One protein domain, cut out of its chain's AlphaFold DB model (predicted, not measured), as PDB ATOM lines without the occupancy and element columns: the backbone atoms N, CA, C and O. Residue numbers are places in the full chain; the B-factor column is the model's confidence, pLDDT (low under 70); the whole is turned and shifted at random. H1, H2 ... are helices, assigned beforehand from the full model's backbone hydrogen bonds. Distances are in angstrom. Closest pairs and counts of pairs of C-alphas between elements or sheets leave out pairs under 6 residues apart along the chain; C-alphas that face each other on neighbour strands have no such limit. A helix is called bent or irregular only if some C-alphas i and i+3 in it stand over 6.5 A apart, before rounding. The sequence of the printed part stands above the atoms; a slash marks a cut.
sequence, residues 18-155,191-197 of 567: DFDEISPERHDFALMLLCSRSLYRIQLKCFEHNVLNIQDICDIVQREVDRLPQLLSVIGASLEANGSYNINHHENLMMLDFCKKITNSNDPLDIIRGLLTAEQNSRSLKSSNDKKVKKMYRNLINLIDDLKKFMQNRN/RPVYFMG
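What this domain is: This is residues 18 to 155 and 191 to 197 of the 567 residues of an uncharacterized protein of Gigaspora rosea (UniProt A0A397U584). A ring of helices is gathered on H1: the long H6 and the first arm of the bent helix H2 pack on H1 from two sides, while H4 and H5 bridge the gap between them. The second arm, H2b, and the short H3 sit near the end where H1 begins. The printed part has 145 residues with six named helices, H1 to H6 in order, and no named strand: all helix. It is compact, radius of gyration of the C-alphas 15.6 A, and only just elongated, spanning 50 by 33 by 29 A.

How they stand to each other: H6, residues 128 to 155, touches H5, residues 108 to 122, with residues 134 to 144 alone; the closest C-alphas, of Gln 120 and Lys 134, are 5.5 A apart in this hairpin. H1, residues 29 to 48, touches H6 with residues 35 to 43 alone, closest at the C-alphas of Ser 36 and Leu 140, 7.0 A. H1, H5 and H6 form an up-and-down bundle, each running against the one before. H2, residues 54 to 80, was assigned as one helix by its hydrogen bonds but is bent: C-alphas 66 and 69 are 7.0 A apart, and arms H2a, 54 to 66, and H2b, 69 to 80, stand at a steep tilt of 42 degrees. H2a touches H1, closest at the C-alphas of Val 61 and Ser 38, 5.5 A. H4, residues 97 to 103, touches H5, closest at the C-alphas of Ile 102 and Pro 108, 5.2 A. H3, residues 89 to 94, is close to but not clearly touching H2b: the C-alphas of His 89 and Gly 76 are 7.9 A apart. In each helix or arm every O i to N i+4 pair is within hydrogen-bond range.

Where its parts are: H6 measures 41.7 A, H1 28.7 A and H5 21.3 A. C-alpha 29 begins H1 at (43.932, -43.640, -41.434); C-alpha 155 ends H6 at (39.412, -10.525, -31.989).

The domain as a whole: The C-alphas of Gly 83 and Asn 155 are farthest apart, 51.3 A. Residues 156 to 190 are cut out, leaving 19.5 A between C-alphas 155 and 191. No link is long. Mean pLDDT of the printed part is 71.4; 57 residues are under 70, among them 70 to 96 and 191 to 197.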
ATOM      1  N   ASP A  18      47.621 -34.296 -50.099       51.81
ATOM      2  CA  ASP A  18      47.386 -35.245 -51.180       51.81
ATOM      3  C   ASP A  18      46.811 -36.531 -50.577       51.81
ATOM      4  O   ASP A  18      47.491 -37.222 -49.816       51.81
ATOM      5  N   PHE A  19      45.527 -36.789 -50.826       51.19
ATOM      6  CA  PHE A  19      44.794 -37.884 -50.184       51.19
ATOM      7  C   PHE A  19      45.055 -39.228 -50.860       51.19
ATOM      8  O   PHE A  19      44.985 -40.260 -50.196       51.19
ATOM      9  N   ASP A  20      45.506 -39.204 -52.116       49.41
ATOM     10  CA  ASP A  20      45.967 -40.379 -52.855       49.41
ATOM     11  C   ASP A  20      47.282 -40.945 -52.256       49.41
ATOM     12  O   ASP A  20      47.683 -42.069 -52.556       49.41
ATOM     13  N   GLU A  21      47.959 -40.200 -51.363       50.56
ATOM     14  CA  GLU A  21      49.104 -40.680 -50.569       50.56
ATOM     15  C   GLU A  21      48.705 -41.340 -49.223       50.56
ATOM     16  O   GLU A  21      49.582 -41.741 -48.448       50.56
ATOM     17  N   ILE A  22      47.409 -41.473 -48.909       56.44
ATOM     18  CA  ILE A  22      46.921 -42.098 -47.669       56.44
ATOM     19  C   ILE A  22      46.324 -43.482 -47.961       56.44
ATOM     20  O   ILE A  22      45.132 -43.602 -48.221       56.44
ATOM     21  N   SER A  23      47.135 -44.545 -47.850       60.62
ATOM     22  CA  SER A  23      46.584 -45.911 -47.899       60.62
ATOM     23  C   SER A  23      45.573 -46.144 -46.753       60.62
ATOM     24  O   SER A  23      45.915 -45.868 -45.595       60.62
ATOM     25  N   PRO A  24      44.377 -46.691 -47.043       60.44
ATOM     26  CA  PRO A  24      43.390 -47.142 -46.056       60.44
ATOM     27  C   PRO A  24      43.888 -48.220 -45.083       60.44
ATOM     28  O   PRO A  24      43.347 -48.361 -43.993       60.44
ATOM     29  N   GLU A  25      44.953 -48.946 -45.437       59.59
ATOM     30  CA  GLU A  25      45.600 -49.973 -44.598       59.59
ATOM     31  C   GLU A  25      46.287 -49.400 -43.346       59.59
ATOM     32  O   GLU A  25      46.770 -50.138 -42.487       59.59
ATOM     33  N   ARG A  26      46.436 -48.074 -43.258       66.69
ATOM     34  CA  ARG A  26      47.215 -47.431 -42.201       66.69
ATOM     35  C   ARG A  26      46.461 -47.424 -40.867       66.69
ATOM     36  O   ARG A  26      45.302 -47.024 -40.804       66.69
ATOM     37  N   HIS A  27      47.173 -47.724 -39.778       72.75
ATOM     38  CA  HIS A  27      46.679 -47.570 -38.397       72.75
ATOM     39  C   HIS A  27      46.224 -46.134 -38.072       72.75
ATOM     40  O   HIS A  27      45.339 -45.931 -37.253       72.75
ATOM     41  N   ASP A  28      46.821 -45.128 -38.721       72.69
ATOM     42  CA  ASP A  28      46.492 -43.714 -38.536       72.69
ATOM     43  C   ASP A  28      45.528 -43.170 -39.605       72.69
ATOM     44  O   ASP A  28      45.355 -41.953 -39.710       72.69
ATOM     45  N   PHE A  29      44.885 -44.042 -40.396       74.62
ATOM     46  CA  PHE A  29      43.932 -43.640 -41.434       74.62
ATOM     47  C   PHE A  29      42.738 -42.881 -40.846       74.62
ATOM     48  O   PHE A  29      42.451 -41.764 -41.279       74.62
ATOM     49  N   ALA A  30      42.089 -43.435 -39.814       74.94
ATOM     50  CA  ALA A  30      40.938 -42.805 -39.166       74.94
ATOM     51  C   ALA A  30      41.278 -41.429 -38.556       74.94
ATOM     52  O   ALA A  30      40.521 -40.473 -38.730       74.94
ATOM     53  N   LEU A  31      42.444 -41.301 -37.907       81.19
ATOM     54  CA  LEU A  31      42.929 -40.031 -37.349       81.19
ATOM     55  C   LEU A  31      43.189 -39.000 -38.457       81.19
ATOM     56  O   LEU A  31      42.745 -37.857 -38.367       81.19
ATOM     57  N   MET A  32      43.893 -39.399 -39.520       78.62
ATOM     58  CA  MET A  32      44.182 -38.539 -40.668       78.62
ATOM     59  C   MET A  32      42.906 -38.052 -41.369       78.62
ATOM     60  O   MET A  32      42.812 -36.871 -41.717       78.62
ATOM     61  N   LEU A  33      41.924 -38.938 -41.552       77.12
ATOM     62  CA  LEU A  33      40.639 -38.634 -42.182       77.12
ATOM     63  C   LEU A  33      39.819 -37.644 -41.339       77.12
ATOM     64  O   LEU A  33      39.401 -36.612 -41.862       77.12
ATOM     65  N   LEU A  34      39.664 -37.901 -40.034       81.19
ATOM     66  CA  LEU A  34      38.930 -37.010 -39.128       81.19
ATOM     67  C   LEU A  34      39.564 -35.617 -39.056       81.19
ATOM     68  O   LEU A  34      38.881 -34.605 -39.235       81.19
ATOM     69  N   CYS A  35      40.874 -35.555 -38.803       82.69
ATOM     70  CA  CYS A  35      41.583 -34.292 -38.602       82.69
ATOM     71  C   CYS A  35      41.564 -33.427 -39.868       82.69
ATOM     72  O   CYS A  35      41.356 -32.219 -39.789       82.69
ATOM     73  N   SER A  36      41.741 -34.031 -41.046       76.56
ATOM     74  CA  SER A  36      41.709 -33.293 -42.311       76.56
ATOM     75  C   SER A  36      40.318 -32.763 -42.668       76.56
ATOM     76  O   SER A  36      40.207 -31.595 -43.041       76.56
ATOM     77  N   ARG A  37      39.258 -33.571 -42.511       79.38
ATOM     78  CA  ARG A  37      37.875 -33.142 -42.781       79.38
ATOM     79  C   ARG A  37      37.393 -32.079 -41.793       79.38
ATOM     80  O   ARG A  37      36.835 -31.069 -42.223       79.38
ATOM     81  N   SER A  38      37.705 -32.239 -40.505       81.69
ATOM     82  CA  SER A  38      37.416 -31.232 -39.474       81.69
ATOM     83  C   SER A  38      38.064 -29.886 -39.809       81.69
ATOM     84  O   SER A  38      37.384 -28.862 -39.863       81.69
ATOM     85  N   LEU A  39      39.369 -29.878 -40.114       80.69
ATOM     86  CA  LEU A  39      40.092 -28.645 -40.442       80.69
ATOM     87  C   LEU A  39      39.633 -28.023 -41.767       80.69
ATOM     88  O   LEU A  39      39.613 -26.798 -41.878       80.69
ATOM     89  N   TYR A  40      39.209 -28.833 -42.743       76.75
ATOM     90  CA  TYR A  40      38.601 -28.342 -43.979       76.75
ATOM     91  C   TYR A  40      37.272 -27.618 -43.723       76.75
ATOM     92  O   TYR A  40      37.104 -26.489 -44.185       76.75
ATOM     93  N   ARG A  41      36.352 -28.200 -42.937       74.00
ATOM     94  CA  ARG A  41      35.080 -27.533 -42.601       74.00
ATOM     95  C   ARG A  41      35.275 -26.294 -41.722       74.00
ATOM     96  O   ARG A  41      34.613 -25.289 -41.956       74.00
ATOM     97  N   ILE A  42      36.220 -26.316 -40.778       77.19
ATOM     98  CA  ILE A  42      36.599 -25.127 -39.990       77.19
ATOM     99  C   ILE A  42      37.142 -24.020 -40.914       77.19
ATOM    100  O   ILE A  42      36.760 -22.858 -40.781       77.19
ATOM    101  N   GLN A  43      37.981 -24.371 -41.894       74.00
ATOM    102  CA  GLN A  43      38.483 -23.436 -42.904       74.00
ATOM    103  C   GLN A  43      37.359 -22.867 -43.791       74.00
ATOM    104  O   GLN A  43      37.396 -21.674 -44.086       74.00
ATOM    105  N   LEU A  44      36.366 -23.668 -44.201       71.19
ATOM    106  CA  LEU A  44      35.185 -23.171 -44.924       71.19
ATOM    107  C   LEU A  44      34.392 -22.173 -44.067       71.19
ATOM    108  O   LEU A  44      34.195 -21.034 -44.493       71.19
ATOM    109  N   LYS A  45      34.075 -22.536 -42.817       69.44
ATOM    110  CA  LYS A  45      33.295 -21.680 -41.913       69.44
ATOM    111  C   LYS A  45      34.001 -20.353 -41.590       69.44
ATOM    112  O   LYS A  45      33.337 -19.330 -41.464       69.44
ATOM    113  N   CYS A  46      35.340 -20.329 -41.570       68.06
ATOM    114  CA  CYS A  46      36.167 -19.108 -41.505       68.06
ATOM    115  C   CYS A  46      36.048 -18.166 -42.725       68.06
ATOM    116  O   CYS A  46      36.401 -16.985 -42.613       68.06
ATOM    117  N   PHE A  47      35.623 -18.671 -43.888       65.88
ATOM    118  CA  PHE A  47      35.359 -17.877 -45.094       65.88
ATOM    119  C   PHE A  47      33.893 -17.441 -45.205       65.88
ATOM    120  O   PHE A  47      33.635 -16.349 -45.704       65.88
ATOM    121  N   GLU A  48      32.956 -18.273 -44.744       65.69
ATOM    122  CA  GLU A  48      31.519 -17.969 -44.709       65.69
ATOM    123  C   GLU A  48      31.178 -16.934 -43.628       65.69
ATOM    124  O   GLU A  48      30.481 -15.954 -43.890       65.69
ATOM    125  N   HIS A  49      31.696 -17.130 -42.411       59.28
ATOM    126  CA  HIS A  49      31.411 -16.286 -41.256       59.28
ATOM    127  C   HIS A  49      32.602 -15.379 -40.912       59.28
ATOM    128  O   HIS A  49      33.769 -15.778 -40.910       59.28
ATOM    129  N   ASN A  50      32.306 -14.119 -40.581       57.41
ATOM    130  CA  ASN A  50      33.334 -13.145 -40.195       57.41
ATOM    131  C   ASN A  50      33.923 -13.410 -38.800       57.41
ATOM    132  O   ASN A  50      35.068 -13.037 -38.551       57.41
ATOM    133  N   VAL A  51      33.182 -14.092 -37.929       64.38
ATOM    134  CA  VAL A  51      33.627 -14.556 -36.611       64.38
ATOM    135  C   VAL A  51      33.380 -16.061 -36.549       64.38
ATOM    136  O   VAL A  51      32.326 -16.519 -36.985       64.38
ATOM    137  N   LEU A  52      34.350 -16.813 -36.028       73.25
ATOM    138  CA  LEU A  52      34.222 -18.238 -35.730       73.25
ATOM    139  C   LEU A  52      34.331 -18.406 -34.212       73.25
ATOM    140  O   LEU A  52      35.367 -18.077 -33.632       73.25
ATOM    141  N   ASN A  53      33.273 -18.893 -33.574       80.38
ATOM    142  CA  ASN A  53      33.241 -19.173 -32.145       80.38
ATOM    143  C   ASN A  53      33.936 -20.515 -31.837       80.38
ATOM    144  O   ASN A  53      34.050 -21.391 -32.696       80.38
ATOM    145  N   ILE A  54      34.355 -20.726 -30.590       84.31
ATOM    146  CA  ILE A  54      34.873 -22.028 -30.152       84.31
ATOM    147  C   ILE A  54      33.785 -23.115 -30.201       84.31
ATOM    148  O   ILE A  54      34.072 -24.252 -30.572       84.31
ATOM    149  N   GLN A  55      32.521 -22.749 -29.956       86.38
ATOM    150  CA  GLN A  55      31.382 -23.655 -30.135       86.38
ATOM    151  C   GLN A  55      31.246 -24.120 -31.594       86.38
ATOM    152  O   GLN A  55      31.029 -25.300 -31.833       86.38
ATOM    153  N   ASP A  56      31.477 -23.238 -32.576       85.00
ATOM    154  CA  ASP A  56      31.411 -23.606 -33.998       85.00
ATOM    155  C   ASP A  56      32.438 -24.685 -34.373       85.00
ATOM    156  O   ASP A  56      32.181 -25.518 -35.244       85.00
ATOM    157  N   ILE A  57      33.605 -24.661 -33.721       86.81
ATOM    158  CA  ILE A  57      34.652 -25.678 -33.867       86.81
ATOM    159  C   ILE A  57      34.191 -26.989 -33.229       86.81
ATOM    160  O   ILE A  57      34.307 -28.035 -33.866       86.81
ATOM    161  N   CYS A  58      33.647 -26.933 -32.011       88.69
ATOM    162  CA  CYS A  58      33.124 -28.106 -31.310       88.69
ATOM    163  C   CYS A  58      32.012 -28.791 -32.122       88.69
ATOM    164  O   CYS A  58      32.094 -29.992 -32.357       88.69
ATOM    165  N   ASP A  59      31.051 -28.030 -32.653       89.25
ATOM    166  CA  ASP A  59      29.928 -28.545 -33.447       89.25
ATOM    167  C   ASP A  59      30.375 -29.202 -34.766       89.25
ATOM    168  O   ASP A  59      29.822 -30.226 -35.177       89.25
ATOM    169  N   ILE A  60      31.376 -28.627 -35.449       86.00
ATOM    170  CA  ILE A  60      31.968 -29.227 -36.659       86.00
ATOM    171  C   ILE A  60      32.669 -30.540 -36.311       86.00
ATOM    172  O   ILE A  60      32.488 -31.545 -36.999       86.00
ATOM    173  N   VAL A  61      33.490 -30.521 -35.263       88.88
ATOM    174  CA  VAL A  61      34.336 -31.652 -34.882       88.88
ATOM    175  C   VAL A  61      33.500 -32.810 -34.337       88.88
ATOM    176  O   VAL A  61      33.743 -33.950 -34.723       88.88
ATOM    177  N   GLN A  62      32.475 -32.525 -33.531       89.94
ATOM    178  CA  GLN A  62      31.494 -33.506 -33.070       89.94
ATOM    179  C   GLN A  62      30.802 -34.178 -34.264       89.94
ATOM    180  O   GLN A  62      30.846 -35.397 -34.392       89.94
ATOM    181  N   ARG A  63      30.281 -33.391 -35.218       86.38
ATOM    182  CA  ARG A  63      29.623 -33.914 -36.428       86.38
ATOM    183  C   ARG A  63      30.537 -34.794 -37.284       86.38
ATOM    184  O   ARG A  63      30.076 -35.782 -37.850       86.38
ATOM    185  N   GLU A  64      31.817 -34.447 -37.403       83.12
ATOM    186  CA  GLU A  64      32.788 -35.268 -38.135       83.12
ATOM    187  C   GLU A  64      33.205 -36.530 -37.361       83.12
ATOM    188  O   GLU A  64      33.443 -37.558 -37.992       83.12
ATOM    189  N   VAL A  65      33.216 -36.501 -36.023       87.06
ATOM    190  CA  VAL A  65      33.358 -37.706 -35.183       87.06
ATOM    191  C   VAL A  65      32.147 -38.628 -35.340       87.06
ATOM    192  O   VAL A  65      32.333 -39.822 -35.561       87.06
ATOM    193  N   ASP A  66      30.928 -38.092 -35.314       84.50
ATOM    194  CA  ASP A  66      29.692 -38.877 -35.442       84.50
ATOM    195  C   ASP A  66      29.534 -39.492 -36.844       84.50
ATOM    196  O   ASP A  66      29.067 -40.625 -36.985       84.50
ATOM    197  N   ARG A  67      29.986 -38.793 -37.897       78.06
ATOM    198  CA  ARG A  67      30.031 -39.326 -39.274       78.06
ATOM    199  C   ARG A  67      31.188 -40.313 -39.511       78.06
ATOM    200  O   ARG A  67      31.114 -41.102 -40.459       78.06
ATOM    201  N   LEU A  68      32.243 -40.319 -38.686       79.38
ATOM    202  CA  LEU A  68      33.463 -41.107 -38.929       79.38
ATOM    203  C   LEU A  68      33.218 -42.625 -39.089       79.38
ATOM    204  O   LEU A  68      33.753 -43.184 -40.049       79.38
ATOM    205  N   PRO A  69      32.413 -43.319 -38.252       75.06
ATOM    206  CA  PRO A  69      32.172 -44.756 -38.417       75.06
ATOM    207  C   PRO A  69      31.487 -45.091 -39.748       75.06
ATOM    208  O   PRO A  69      31.842 -46.073 -40.402       75.06
ATOM    209  N   GLN A  70      30.548 -44.245 -40.187       68.81
ATOM    210  CA  GLN A  70      29.854 -44.410 -41.464       68.81
ATOM    211  C   GLN A  70      30.810 -44.194 -42.645       68.81
ATOM    212  O   GLN A  70      30.812 -44.998 -43.577       68.81
ATOM    213  N   LEU A  71      31.675 -43.171 -42.588       69.12
ATOM    214  CA  LEU A  71      32.709 -42.959 -43.606       69.12
ATOM    215  C   LEU A  71      33.674 -44.146 -43.696       69.12
ATOM    216  O   LEU A  71      33.945 -44.617 -44.797       69.12
ATOM    217  N   LEU A  72      34.171 -44.651 -42.563       68.88
ATOM    218  CA  LEU A  72      35.091 -45.793 -42.540       68.88
ATOM    219  C   LEU A  72      34.444 -47.069 -43.103       68.88
ATOM    220  O   LEU A  72      35.114 -47.817 -43.813       68.88
ATOM    221  N   SER A  73      33.149 -47.290 -42.853       64.88
ATOM    222  CA  SER A  73      32.391 -48.407 -43.434       64.88
ATOM    223  C   SER A  73      32.209 -48.271 -44.953       64.88
ATOM    224  O   SER A  73      32.472 -49.224 -45.683       64.88
ATOM    225  N   VAL A  74      31.831 -47.086 -45.452       63.84
ATOM    226  CA  VAL A  74      31.679 -46.830 -46.900       63.84
ATOM    227  C   VAL A  74      33.019 -46.952 -47.634       63.84
ATOM    228  O   VAL A  74      33.080 -47.537 -48.714       63.84
ATOM    229  N   ILE A  75      34.100 -46.445 -47.033       65.00
ATOM    230  CA  ILE A  75      35.459 -46.573 -47.569       65.00
ATOM    231  C   ILE A  75      35.871 -48.052 -47.611       65.00
ATOM    232  O   ILE A  75      36.307 -48.512 -48.664       65.00
ATOM    233  N   GLY A  76      35.665 -48.812 -46.528       60.38
ATOM    234  CA  GLY A  76      35.946 -50.254 -46.476       60.38
ATOM    235  C   GLY A  76      35.224 -51.045 -47.562       60.38
ATOM    236  O   GLY A  76      35.881 -51.661 -48.401       60.38
ATOM    237  N   ALA A  77      33.897 -50.922 -47.644       57.94
ATOM    238  CA  ALA A  77      33.095 -51.593 -48.667       57.94
ATOM    239  C   ALA A  77      33.544 -51.239 -50.100       57.94
ATOM    240  O   ALA A  77      33.568 -52.099 -50.982       57.94
ATOM    241  N   SER A  78      33.963 -49.991 -50.341       57.94
ATOM    242  CA  SER A  78      34.507 -49.562 -51.636       57.94
ATOM    243  C   SER A  78      35.870 -50.184 -51.970       57.94
ATOM    244  O   SER A  78      36.242 -50.219 -53.140       57.94
ATOM    245  N   LEU A  79      36.645 -50.636 -50.986       61.91
ATOM    246  CA  LEU A  79      37.995 -51.185 -51.172       61.91
ATOM    247  C   LEU A  79      37.995 -52.719 -51.202       61.91
ATOM    248  O   LEU A  79      38.763 -53.318 -51.960       61.91
ATOM    249  N   GLU A  80      37.068 -53.335 -50.468       60.44
ATOM    250  CA  GLU A  80      36.694 -54.744 -50.602       60.44
ATOM    251  C   GLU A  80      36.118 -55.021 -51.998       60.44
ATOM    252  O   GLU A  80      36.585 -55.926 -52.688       60.44
ATOM    253  N   ALA A  81      35.182 -54.188 -52.475       56.97
ATOM    254  CA  ALA A  81      34.592 -54.314 -53.813       56.97
ATOM    255  C   ALA A  81      35.608 -54.129 -54.958       56.97
ATOM    256  O   ALA A  81      35.417 -54.672 -56.044       56.97
ATOM    257  N   ASN A  82      36.702 -53.396 -54.716       55.41
ATOM    258  CA  ASN A  82      37.826 -53.264 -55.650       55.41
ATOM    259  C   ASN A  82      38.897 -54.365 -55.478       55.41
ATOM    260  O   ASN A  82      39.923 -54.333 -56.156       55.41
ATOM    261  N   GLY A  83      38.667 -55.357 -54.608       49.25
ATOM    262  CA  GLY A  83      39.412 -56.616 -54.581       49.25
ATOM    263  C   GLY A  83      40.885 -56.500 -54.189       49.25
ATOM    264  O   GLY A  83      41.713 -57.219 -54.743       49.25
ATOM    265  N   SER A  84      41.253 -55.578 -53.291       51.62
ATOM    266  CA  SER A  84      42.662 -55.416 -52.874       51.62
ATOM    267  C   SER A  84      42.907 -55.112 -51.396       51.62
ATOM    268  O   SER A  84      44.057 -55.202 -50.976       51.62
ATOM    269  N   TYR A  85      41.882 -54.811 -50.589       50.84
ATOM    270  CA  TYR A  85      42.080 -54.503 -49.168       50.84
ATOM    271  C   TYR A  85      41.023 -55.161 -48.282       50.84
ATOM    272  O   TYR A  85      39.865 -54.759 -48.284       50.84
ATOM    273  N   ASN A  86      41.458 -56.131 -47.477       49.72
ATOM    274  CA  ASN A  86      40.755 -56.502 -46.255       49.72
ATOM    275  C   ASN A  86      41.161 -55.476 -45.189       49.72
ATOM    276  O   ASN A  86      42.271 -55.548 -44.658       49.72
ATOM    277  N   ILE A  87      40.318 -54.472 -44.931       51.19
ATOM    278  CA  ILE A  87      40.586 -53.556 -43.821       51.19
ATOM    279  C   ILE A  87      40.370 -54.345 -42.532       51.19
ATOM    280  O   ILE A  87      39.258 -54.792 -42.264       51.19
ATOM    281  N   ASN A  88      41.396 -54.414 -41.678       49.97
ATOM    282  CA  ASN A  88      41.218 -54.736 -40.263       49.97
ATOM    283  C   ASN A  88      40.383 -53.622 -39.606       49.97
ATOM    284  O   ASN A  88      40.906 -52.749 -38.907       49.97
ATOM    285  N   HIS A  89      39.066 -53.630 -39.846       48.59
ATOM    286  CA  HIS A  89      38.122 -52.648 -39.319       48.59
ATOM    287  C   HIS A  89      38.260 -52.553 -37.798       48.59
ATOM    288  O   HIS A  89      38.233 -51.457 -37.246       48.59
ATOM    289  N   HIS A  90      38.523 -53.686 -37.141       41.03
ATOM    290  CA  HIS A  90      38.781 -53.757 -35.711       41.03
ATOM    291  C   HIS A  90      39.939 -52.863 -35.238       41.03
ATOM    292  O   HIS A  90      39.788 -52.208 -34.215       41.03
ATOM    293  N   GLU A  91      41.067 -52.779 -35.949       47.91
ATOM    294  CA  GLU A  91      42.237 -52.020 -35.475       47.91
ATOM    295  C   GLU A  91      42.044 -50.503 -35.629       47.91
ATOM    296  O   GLU A  91      42.334 -49.748 -34.700       47.91
ATOM    297  N   ASN A  92      41.458 -50.048 -36.746       49.59
ATOM    298  CA  ASN A  92      41.096 -48.633 -36.918       49.59
ATOM    299  C   ASN A  92      39.935 -48.208 -35.984       49.59
ATOM    300  O   ASN A  92      39.920 -47.068 -35.520       49.59
ATOM    301  N   LEU A  93      38.996 -49.107 -35.650       47.44
ATOM    302  CA  LEU A  93      37.935 -48.847 -34.660       47.44
ATOM    303  C   LEU A  93      38.461 -48.835 -33.213       47.44
ATOM    304  O   LEU A  93      38.002 -48.035 -32.400       47.44
ATOM    305  N   MET A  94      39.450 -49.666 -32.874       45.44
ATOM    306  CA  MET A  94      40.034 -49.715 -31.523       45.44
ATOM    307  C   MET A  94      40.821 -48.443 -31.157       45.44
ATOM    308  O   MET A  94      41.038 -48.184 -29.976       45.44
ATOM    309  N   MET A  95      41.188 -47.594 -32.127       56.31
ATOM    310  CA  MET A  95      41.803 -46.284 -31.863       56.31
ATOM    311  C   MET A  95      40.808 -45.146 -31.551       56.31
ATOM    312  O   MET A  95      41.250 -44.032 -31.264       56.31
ATOM    313  N   LEU A  96      39.487 -45.388 -31.515       60.81
ATOM    314  CA  LEU A  96      38.455 -44.356 -31.266       60.81
ATOM    315  C   LEU A  96      38.579 -43.591 -29.926       60.81
ATOM    316  O   LEU A  96      37.902 -42.582 -29.728       60.81
ATOM    317  N   ASP A  97      39.487 -43.976 -29.030       70.12
ATOM    318  CA  ASP A  97      39.874 -43.161 -27.872       70.12
ATOM    319  C   ASP A  97      40.390 -41.756 -28.240       70.12
ATOM    320  O   ASP A  97      40.272 -40.841 -27.421       70.12
ATOM    321  N   PHE A  98      40.917 -41.530 -29.454       79.56
ATOM    322  CA  PHE A  98      41.215 -40.158 -29.892       79.56
ATOM    323  C   PHE A  98      39.945 -39.326 -30.121       79.56
ATOM    324  O   PHE A  98      39.958 -38.133 -29.836       79.56
ATOM    325  N   CYS A  99      38.829 -39.933 -30.545       84.62
ATOM    326  CA  CYS A  99      37.566 -39.216 -30.743       84.62
ATOM    327  C   CYS A  99      37.018 -38.686 -29.412       84.62
ATOM    328  O   CYS A  99      36.677 -37.509 -29.320       84.62
ATOM    329  N   LYS A 100      37.032 -39.504 -28.348       84.19
ATOM    330  CA  LYS A 100      36.656 -39.071 -26.987       84.19
ATOM    331  C   LYS A 100      37.556 -37.943 -26.468       84.19
ATOM    332  O   LYS A 100      37.071 -36.988 -25.878       84.19
ATOM    333  N   LYS A 101      38.871 -38.024 -26.709       84.62
ATOM    334  CA  LYS A 101      39.829 -36.972 -26.309       84.62
ATOM    335  C   LYS A 101      39.571 -35.645 -27.027       84.62
ATOM    336  O   LYS A 101      39.774 -34.595 -26.432       84.62
ATOM    337  N   ILE A 102      39.147 -35.698 -28.290       86.62
ATOM    338  CA  ILE A 102      38.836 -34.520 -29.105       86.62
ATOM    339  C   ILE A 102      37.481 -33.904 -28.704       86.62
ATOM    340  O   ILE A 102      37.410 -32.696 -28.507       86.62
ATOM    341  N   THR A 103      36.429 -34.718 -28.569       86.31
ATOM    342  CA  THR A 103      35.053 -34.267 -28.255       86.31
ATOM    343  C   THR A 103      34.897 -33.752 -26.826       86.31
ATOM    344  O   THR A 103      34.190 -32.776 -26.604       86.31
ATOM    345  N   ASN A 104      35.623 -34.326 -25.863       86.75
ATOM    346  CA  ASN A 104      35.598 -33.885 -24.465       86.75
ATOM    347  C   ASN A 104      36.474 -32.638 -24.194       86.75
ATOM    348  O   ASN A 104      36.767 -32.344 -23.034       86.75
ATOM    349  N   SER A 105      36.952 -31.934 -25.229       86.38
ATOM    350  CA  SER A 105      37.840 -30.775 -25.092       86.38
ATOM    351  C   SER A 105      37.146 -29.462 -25.430       86.38
ATOM    352  O   SER A 105      36.601 -29.299 -26.517       86.38
ATOM    353  N   ASN A 106      37.305 -28.473 -24.548       85.62
ATOM    354  CA  ASN A 106      36.885 -27.090 -24.794       85.62
ATOM    355  C   ASN A 106      37.730 -26.392 -25.884       85.62
ATOM    356  O   ASN A 106      37.326 -25.348 -26.386       85.62
ATOM    357  N   ASP A 107      38.886 -26.952 -26.261       88.88
ATOM    358  CA  ASP A 107      39.615 -26.589 -27.484       88.88
ATOM    359  C   ASP A 107      39.963 -27.869 -28.268       88.88
ATOM    360  O   ASP A 107      40.962 -28.542 -27.976       88.88
ATOM    361  N   PRO A 108      39.137 -28.258 -29.255       89.50
ATOM    362  CA  PRO A 108      39.413 -29.432 -30.078       89.50
ATOM    363  C   PRO A 108      40.650 -29.268 -30.972       89.50
ATOM    364  O   PRO A 108      41.305 -30.258 -31.305       89.50
ATOM    365  N   LEU A 109      41.008 -28.032 -31.353       90.12
ATOM    366  CA  LEU A 109      42.142 -27.766 -32.240       90.12
ATOM    367  C   LEU A 109      43.483 -28.090 -31.573       90.12
ATOM    368  O   LEU A 109      44.345 -28.661 -32.238       90.12
ATOM    369  N   ASP A 110      43.669 -27.788 -30.285       91.38
ATOM    370  CA  ASP A 110      44.904 -28.143 -29.569       91.38
ATOM    371  C   ASP A 110      45.025 -29.648 -29.297       91.38
ATOM    372  O   ASP A 110      46.132 -30.187 -29.372       91.38
ATOM    373  N   ILE A 111      43.915 -30.367 -29.091       92.25
ATOM    374  CA  ILE A 111      43.960 -31.836 -28.995       92.25
ATOM    375  C   ILE A 111      44.308 -32.464 -30.347       92.25
ATOM    376  O   ILE A 111      45.213 -33.298 -30.417       92.25
ATOM    377  N   ILE A 112      43.664 -32.022 -31.433       89.12
ATOM    378  CA  ILE A 112      44.002 -32.439 -32.803       89.12
ATOM    379  C   ILE A 112      45.487 -32.150 -33.087       89.12
ATOM    380  O   ILE A 112      46.213 -33.025 -33.562       89.12
ATOM    381  N   ARG A 113      45.983 -30.961 -32.723       92.06
ATOM    382  CA  ARG A 113      47.396 -30.575 -32.855       92.06
ATOM    383  C   ARG A 113      48.327 -31.497 -32.070       92.06
ATOM    384  O   ARG A 113      49.358 -31.907 -32.605       92.06
ATOM    385  N   GLY A 114      47.974 -31.833 -30.830       89.81
ATOM    386  CA  GLY A 114      48.729 -32.749 -29.974       89.81
ATOM    387  C   GLY A 114      48.826 -34.154 -30.566       89.81
ATOM    388  O   GLY A 114      49.928 -34.677 -30.717       89.81
ATOM    389  N   LEU A 115      47.694 -34.725 -30.991       88.94
ATOM    390  CA  LEU A 115      47.613 -36.050 -31.622       88.94
ATOM    391  C   LEU A 115      48.437 -36.123 -32.916       88.94
ATOM    392  O   LEU A 115      49.268 -37.016 -33.082       88.94
ATOM    393  N   LEU A 116      48.274 -35.141 -33.809       87.12
ATOM    394  CA  LEU A 116      49.045 -35.056 -35.053       87.12
ATOM    395  C   LEU A 116      50.550 -34.858 -34.797       87.12
ATOM    396  O   LEU A 116      51.373 -35.340 -35.574       87.12
ATOM    397  N   THR A 117      50.928 -34.165 -33.719       89.81
ATOM    398  CA  THR A 117      52.338 -33.985 -33.327       89.81
ATOM    399  C   THR A 117      52.928 -35.277 -32.759       89.81
ATOM    400  O   THR A 117      54.065 -35.619 -33.084       89.81
ATOM    401  N   ALA A 118      52.158 -36.031 -31.966       87.69
ATOM    402  CA  ALA A 118      52.566 -37.338 -31.458       87.69
ATOM    403  C   ALA A 118      52.854 -38.318 -32.611       87.69
ATOM    404  O   ALA A 118      53.961 -38.855 -32.683       87.69
ATOM    405  N   GLU A 119      51.938 -38.454 -33.577       84.06
ATOM    406  CA  GLU A 119      52.145 -39.347 -34.730       84.06
ATOM    407  C   GLU A 119      53.111 -38.798 -35.792       84.06
ATOM    408  O   GLU A 119      53.749 -39.552 -36.534       84.06
ATOM    409  N   GLN A 120      53.340 -37.481 -35.831       86.06
ATOM    410  CA  GLN A 120      54.489 -36.955 -36.562       86.06
ATOM    411  C   GLN A 120      55.809 -37.425 -35.941       86.06
ATOM    412  O   GLN A 120      56.765 -37.647 -36.687       86.06
ATOM    413  N   ASN A 121      55.885 -37.564 -34.617       85.19
ATOM    414  CA  ASN A 121      57.116 -37.893 -33.899       85.19
ATOM    415  C   ASN A 121      57.379 -39.404 -33.810       85.19
ATOM    416  O   ASN A 121      58.529 -39.798 -33.999       85.19
ATOM    417  N   SER A 122      56.343 -40.237 -33.637       81.44
ATOM    418  CA  SER A 122      56.433 -41.712 -33.613       81.44
ATOM    419  C   SER A 122      57.113 -42.296 -34.864       81.44
ATOM    420  O   SER A 122      57.899 -43.243 -34.794       81.44
ATOM    421  N   ARG A 123      56.833 -41.702 -36.031       72.88
ATOM    422  CA  ARG A 123      57.241 -42.220 -37.344       72.88
ATOM    423  C   ARG A 123      58.746 -42.128 -37.601       72.88
ATOM    424  O   ARG A 123      59.441 -41.242 -37.106       72.88
ATOM    425  N   SER A 124      59.259 -42.988 -38.479       69.75
ATOM    426  CA  SER A 124      60.676 -42.968 -38.869       69.75
ATOM    427  C   SER A 124      61.004 -41.889 -39.914       69.75
ATOM    428  O   SER A 124      60.121 -41.293 -40.520       69.75
ATOM    429  N   LEU A 125      62.293 -41.641 -40.164       69.62
ATOM    430  CA  LEU A 125      62.785 -40.886 -41.333       69.62
ATOM    431  C   LEU A 125      63.465 -41.794 -42.374       69.62
ATOM    432  O   LEU A 125      64.050 -41.295 -43.337       69.62
ATOM    433  N   LYS A 126      63.410 -43.121 -42.184       69.12
ATOM    434  CA  LYS A 126      64.117 -44.104 -43.016       69.12
ATOM    435  C   LYS A 126      63.524 -44.212 -44.429       69.12
ATOM    436  O   LYS A 126      64.263 -44.035 -45.396       69.12
ATOM    437  N   SER A 127      62.217 -44.455 -44.574       73.88
ATOM    438  CA  SER A 127      61.614 -44.671 -45.899       73.88
ATOM    439  C   SER A 127      61.268 -43.366 -46.633       73.88
ATOM    440  O   SER A 127      61.119 -42.296 -46.037       73.88
ATOM    441  N   SER A 128      61.104 -43.445 -47.959       71.31
ATOM    442  CA  SER A 128      60.566 -42.322 -48.742       71.31
ATOM    443  C   SER A 128      59.078 -42.078 -48.473       71.31
ATOM    444  O   SER A 128      58.614 -40.958 -48.687       71.31
ATOM    445  N   ASN A 129      58.339 -43.094 -48.016       68.62
ATOM    446  CA  ASN A 129      56.919 -42.967 -47.703       68.62
ATOM    447  C   ASN A 129      56.724 -42.207 -46.383       68.62
ATOM    448  O   ASN A 129      55.998 -41.220 -46.340       68.62
ATOM    449  N   ASP A 130      57.488 -42.546 -45.338       71.00
ATOM    450  CA  ASP A 130      57.451 -41.822 -44.059       71.00
ATOM    451  C   ASP A 130      57.783 -40.333 -44.216       71.00
ATOM    452  O   ASP A 130      57.229 -39.494 -43.510       71.00
ATOM    453  N   LYS A 131      58.657 -39.973 -45.167       75.31
ATOM    454  CA  LYS A 131      58.977 -38.569 -45.479       75.31
ATOM    455  C   LYS A 131      57.778 -37.818 -46.070       75.31
ATOM    456  O   LYS A 131      57.578 -36.655 -45.720       75.31
ATOM    457  N   LYS A 132      56.964 -38.470 -46.911       72.44
ATOM    458  CA  LYS A 132      55.678 -37.930 -47.392       72.44
ATOM    459  C   LYS A 132      54.678 -37.803 -46.243       72.44
ATOM    460  O   LYS A 132      54.154 -36.719 -46.004       72.44
ATOM    461  N   VAL A 133      54.500 -38.867 -45.460       71.50
ATOM    462  CA  VAL A 133      53.553 -38.895 -44.337       71.50
ATOM    463  C   VAL A 133      53.911 -37.850 -43.268       71.50
ATOM    464  O   VAL A 133      53.061 -37.045 -42.896       71.50
ATOM    465  N   LYS A 134      55.179 -37.731 -42.845       80.69
ATOM    466  CA  LYS A 134      55.617 -36.661 -41.925       80.69
ATOM    467  C   LYS A 134      55.411 -35.254 -42.502       80.69
ATOM    468  O   LYS A 134      55.128 -34.341 -41.725       80.69
ATOM    469  N   LYS A 135      55.529 -35.051 -43.825       77.62
ATOM    470  CA  LYS A 135      55.184 -33.773 -44.487       77.62
ATOM    471  C   LYS A 135      53.677 -33.507 -44.395       77.62
ATOM    472  O   LYS A 135      53.290 -32.402 -44.040       77.62
ATOM    473  N   MET A 136      52.845 -34.514 -44.643       73.94
ATOM    474  CA  MET A 136      51.385 -34.432 -44.539       73.94
ATOM    475  C   MET A 136      50.929 -34.046 -43.120       73.94
ATOM    476  O   MET A 136      50.204 -33.066 -42.962       73.94
ATOM    477  N   TYR A 137      51.468 -34.707 -42.087       81.69
ATOM    478  CA  TYR A 137      51.283 -34.305 -40.687       81.69
ATOM    479  C   TYR A 137      51.701 -32.850 -40.436       81.69
ATOM    480  O   TYR A 137      50.967 -32.086 -39.814       81.69
ATOM    481  N   ARG A 138      52.857 -32.425 -40.972       81.94
ATOM    482  CA  ARG A 138      53.337 -31.039 -40.837       81.94
ATOM    483  C   ARG A 138      52.371 -30.040 -41.465       81.94
ATOM    484  O   ARG A 138      52.227 -28.940 -40.949       81.94
ATOM    485  N   ASN A 139      51.726 -30.408 -42.567       77.69
ATOM    486  CA  ASN A 139      50.786 -29.543 -43.269       77.69
ATOM    487  C   ASN A 139      49.492 -29.343 -42.474       77.69
ATOM    488  O   ASN A 139      49.037 -28.208 -42.384       77.69
ATOM    489  N   LEU A 140      48.965 -30.394 -41.838       78.62
ATOM    490  CA  LEU A 140      47.820 -30.271 -40.926       78.62
ATOM    491  C   LEU A 140      48.172 -29.459 -39.666       78.62
ATOM    492  O   LEU A 140      47.416 -28.568 -39.295       78.62
ATOM    493  N   ILE A 141      49.341 -29.686 -39.053       84.62
ATOM    494  CA  ILE A 141      49.795 -28.901 -37.887       84.62
ATOM    495  C   ILE A 141      49.955 -27.414 -38.252       84.62
ATOM    496  O   ILE A 141      49.452 -26.547 -37.542       84.62
ATOM    497  N   ASN A 142      50.574 -27.110 -39.401       79.94
ATOM    498  CA  ASN A 142      50.681 -25.736 -39.907       79.94
ATOM    499  C   ASN A 142      49.305 -25.096 -40.173       79.94
ATOM    500  O   ASN A 142      49.150 -23.899 -39.951       79.94
ATOM    501  N   LEU A 143      48.321 -25.869 -40.654       77.94
ATOM    502  CA  LEU A 143      46.952 -25.394 -40.885       77.94
ATOM    503  C   LEU A 143      46.258 -25.023 -39.566       77.94
ATOM    504  O   LEU A 143      45.631 -23.970 -39.502       77.94
ATOM    505  N   ILE A 144      46.423 -25.817 -38.503       84.06
ATOM    506  CA  ILE A 144      45.915 -25.479 -37.160       84.06
ATOM    507  C   ILE A 144      46.573 -24.201 -36.644       84.06
ATOM    508  O   ILE A 144      45.885 -23.286 -36.192       84.06
ATOM    509  N   ASP A 145      47.901 -24.113 -36.759       82.81
ATOM    510  CA  ASP A 145      48.649 -22.939 -36.319       82.81
ATOM    511  C   ASP A 145      48.238 -21.684 -37.106       82.81
ATOM    512  O   ASP A 145      48.221 -20.592 -36.541       82.81
ATOM    513  N   ASP A 146      47.923 -21.781 -38.400       73.75
ATOM    514  CA  ASP A 146      47.450 -20.643 -39.204       73.75
ATOM    515  C   ASP A 146      45.960 -20.313 -38.949       73.75
ATOM    516  O   ASP A 146      45.607 -19.132 -38.945       73.75
ATOM    517  N   LEU A 147      45.108 -21.299 -38.627       76.56
ATOM    518  CA  LEU A 147      43.719 -21.091 -38.181       76.56
ATOM    519  C   LEU A 147      43.645 -20.387 -36.816       76.56
ATOM    520  O   LEU A 147      42.969 -19.364 -36.701       76.56
ATOM    521  N   LYS A 148      44.390 -20.856 -35.803       82.12
ATOM    522  CA  LYS A 148      44.443 -20.205 -34.477       82.12
ATOM    523  C   LYS A 148      44.933 -18.755 -34.583       82.12
ATOM    524  O   LYS A 148      44.320 -17.862 -34.000       82.12
ATOM    525  N   LYS A 149      45.956 -18.488 -35.409       78.00
ATOM    526  CA  LYS A 149      46.390 -17.111 -35.721       78.00
ATOM    527  C   LYS A 149      45.289 -16.292 -36.403       78.00
ATOM    528  O   LYS A 149      45.139 -15.116 -36.086       78.00
ATOM    529  N   PHE A 150      44.537 -16.865 -37.344       70.62
ATOM    530  CA  PHE A 150      43.462 -16.156 -38.048       70.62
ATOM    531  C   PHE A 150      42.345 -15.700 -37.097       70.62
ATOM    532  O   PHE A 150      41.906 -14.555 -37.194       70.62
ATOM    533  N   MET A 151      41.958 -16.552 -36.141       73.75
ATOM    534  CA  MET A 151      40.999 -16.212 -35.081       73.75
ATOM    535  C   MET A 151      41.544 -15.108 -34.161       73.75
ATOM    536  O   MET A 151      40.928 -14.054 -34.027       73.75
ATOM    537  N   GLN A 152      42.742 -15.301 -33.593       73.25
ATOM    538  CA  GLN A 152      43.359 -14.353 -32.651       73.25
ATOM    539  C   GLN A 152      43.499 -12.934 -33.229       73.25
ATOM    540  O   GLN A 152      43.167 -11.963 -32.555       73.25
ATOM    541  N   ASN A 153      43.935 -12.811 -34.491       62.88
ATOM    542  CA  ASN A 153      44.114 -11.510 -35.148       62.88
ATOM    543  C   ASN A 153      42.789 -10.813 -35.526       62.88
ATOM    544  O   ASN A 153      42.813  -9.628 -35.863       62.88
ATOM    545  N   ARG A 154      41.643 -11.515 -35.520       60.88
ATOM    546  CA  ARG A 154      40.325 -10.885 -35.710       60.88
ATOM    547  C   ARG A 154      39.836 -10.262 -34.406       60.88
ATOM    548  O   ARG A 154      39.596  -9.061 -34.398       60.88
ATOM    549  N   ASN A 155      39.833 -11.019 -33.307       56.25
ATOM    550  CA  ASN A 155      39.412 -10.525 -31.989       56.25
ATOM    551  C   ASN A 155      40.173  -9.243 -31.589       56.25
ATOM    552  O   ASN A 155      39.563  -8.251 -31.208       56.25
ATOM    553  N   ARG A 191      46.804 -19.191 -46.031       41.84
ATOM    554  CA  ARG A 191      47.332 -20.036 -47.099       41.84
ATOM    555  C   ARG A 191      46.214 -20.997 -47.482       41.84
ATOM    556  O   ARG A 191      45.964 -21.899 -46.686       41.84
ATOM    557  N   PRO A 192      45.534 -20.842 -48.636       40.09
ATOM    558  CA  PRO A 192      44.545 -21.828 -49.039       40.09
ATOM    559  C   PRO A 192      45.232 -23.191 -49.101       40.09
ATOM    560  O   PRO A 192      46.211 -23.378 -49.831       40.09
ATOM    561  N   VAL A 193      44.760 -24.128 -48.283       41.94
ATOM    562  CA  VAL A 193      45.177 -25.519 -48.393       41.94
ATOM    563  C   VAL A 193      44.478 -26.090 -49.612       41.94
ATOM    564  O   VAL A 193      43.251 -26.122 -49.691       41.94
ATOM    565  N   TYR A 194      45.288 -26.483 -50.589       40.75
ATOM    566  CA  TYR A 194      44.823 -27.119 -51.806       40.75
ATOM    567  C   TYR A 194      44.774 -28.631 -51.597       40.75
ATOM    568  O   TYR A 194      45.718 -29.228 -51.069       40.75
ATOM    569  N   PHE A 195      43.684 -29.225 -52.065       42.56
ATOM    570  CA  PHE A 195      43.447 -30.659 -52.127       42.56
ATOM    571  C   PHE A 195      43.675 -31.096 -53.584       42.56
ATOM    572  O   PHE A 195      43.300 -30.367 -54.506       42.56
ATOM    573  N   MET A 196      44.326 -32.239 -53.816       33.56
ATOM    574  CA  MET A 196      44.346 -32.876 -55.144       33.56
ATOM    575  C   MET A 196      43.176 -33.850 -55.277       33.56
ATOM    576  O   MET A 196      42.886 -34.584 -54.340       33.56
ATOM    577  N   GLY A 197      42.562 -33.876 -56.463       38.50
ATOM    578  CA  GLY A 197      41.558 -34.871 -56.846       38.50
ATOM    579  C   GLY A 197      40.153 -34.629 -56.278       38.50
ATOM    580  O   GLY A 197      39.972 -34.227 -55.134       38.50
TER     581      GLY A 197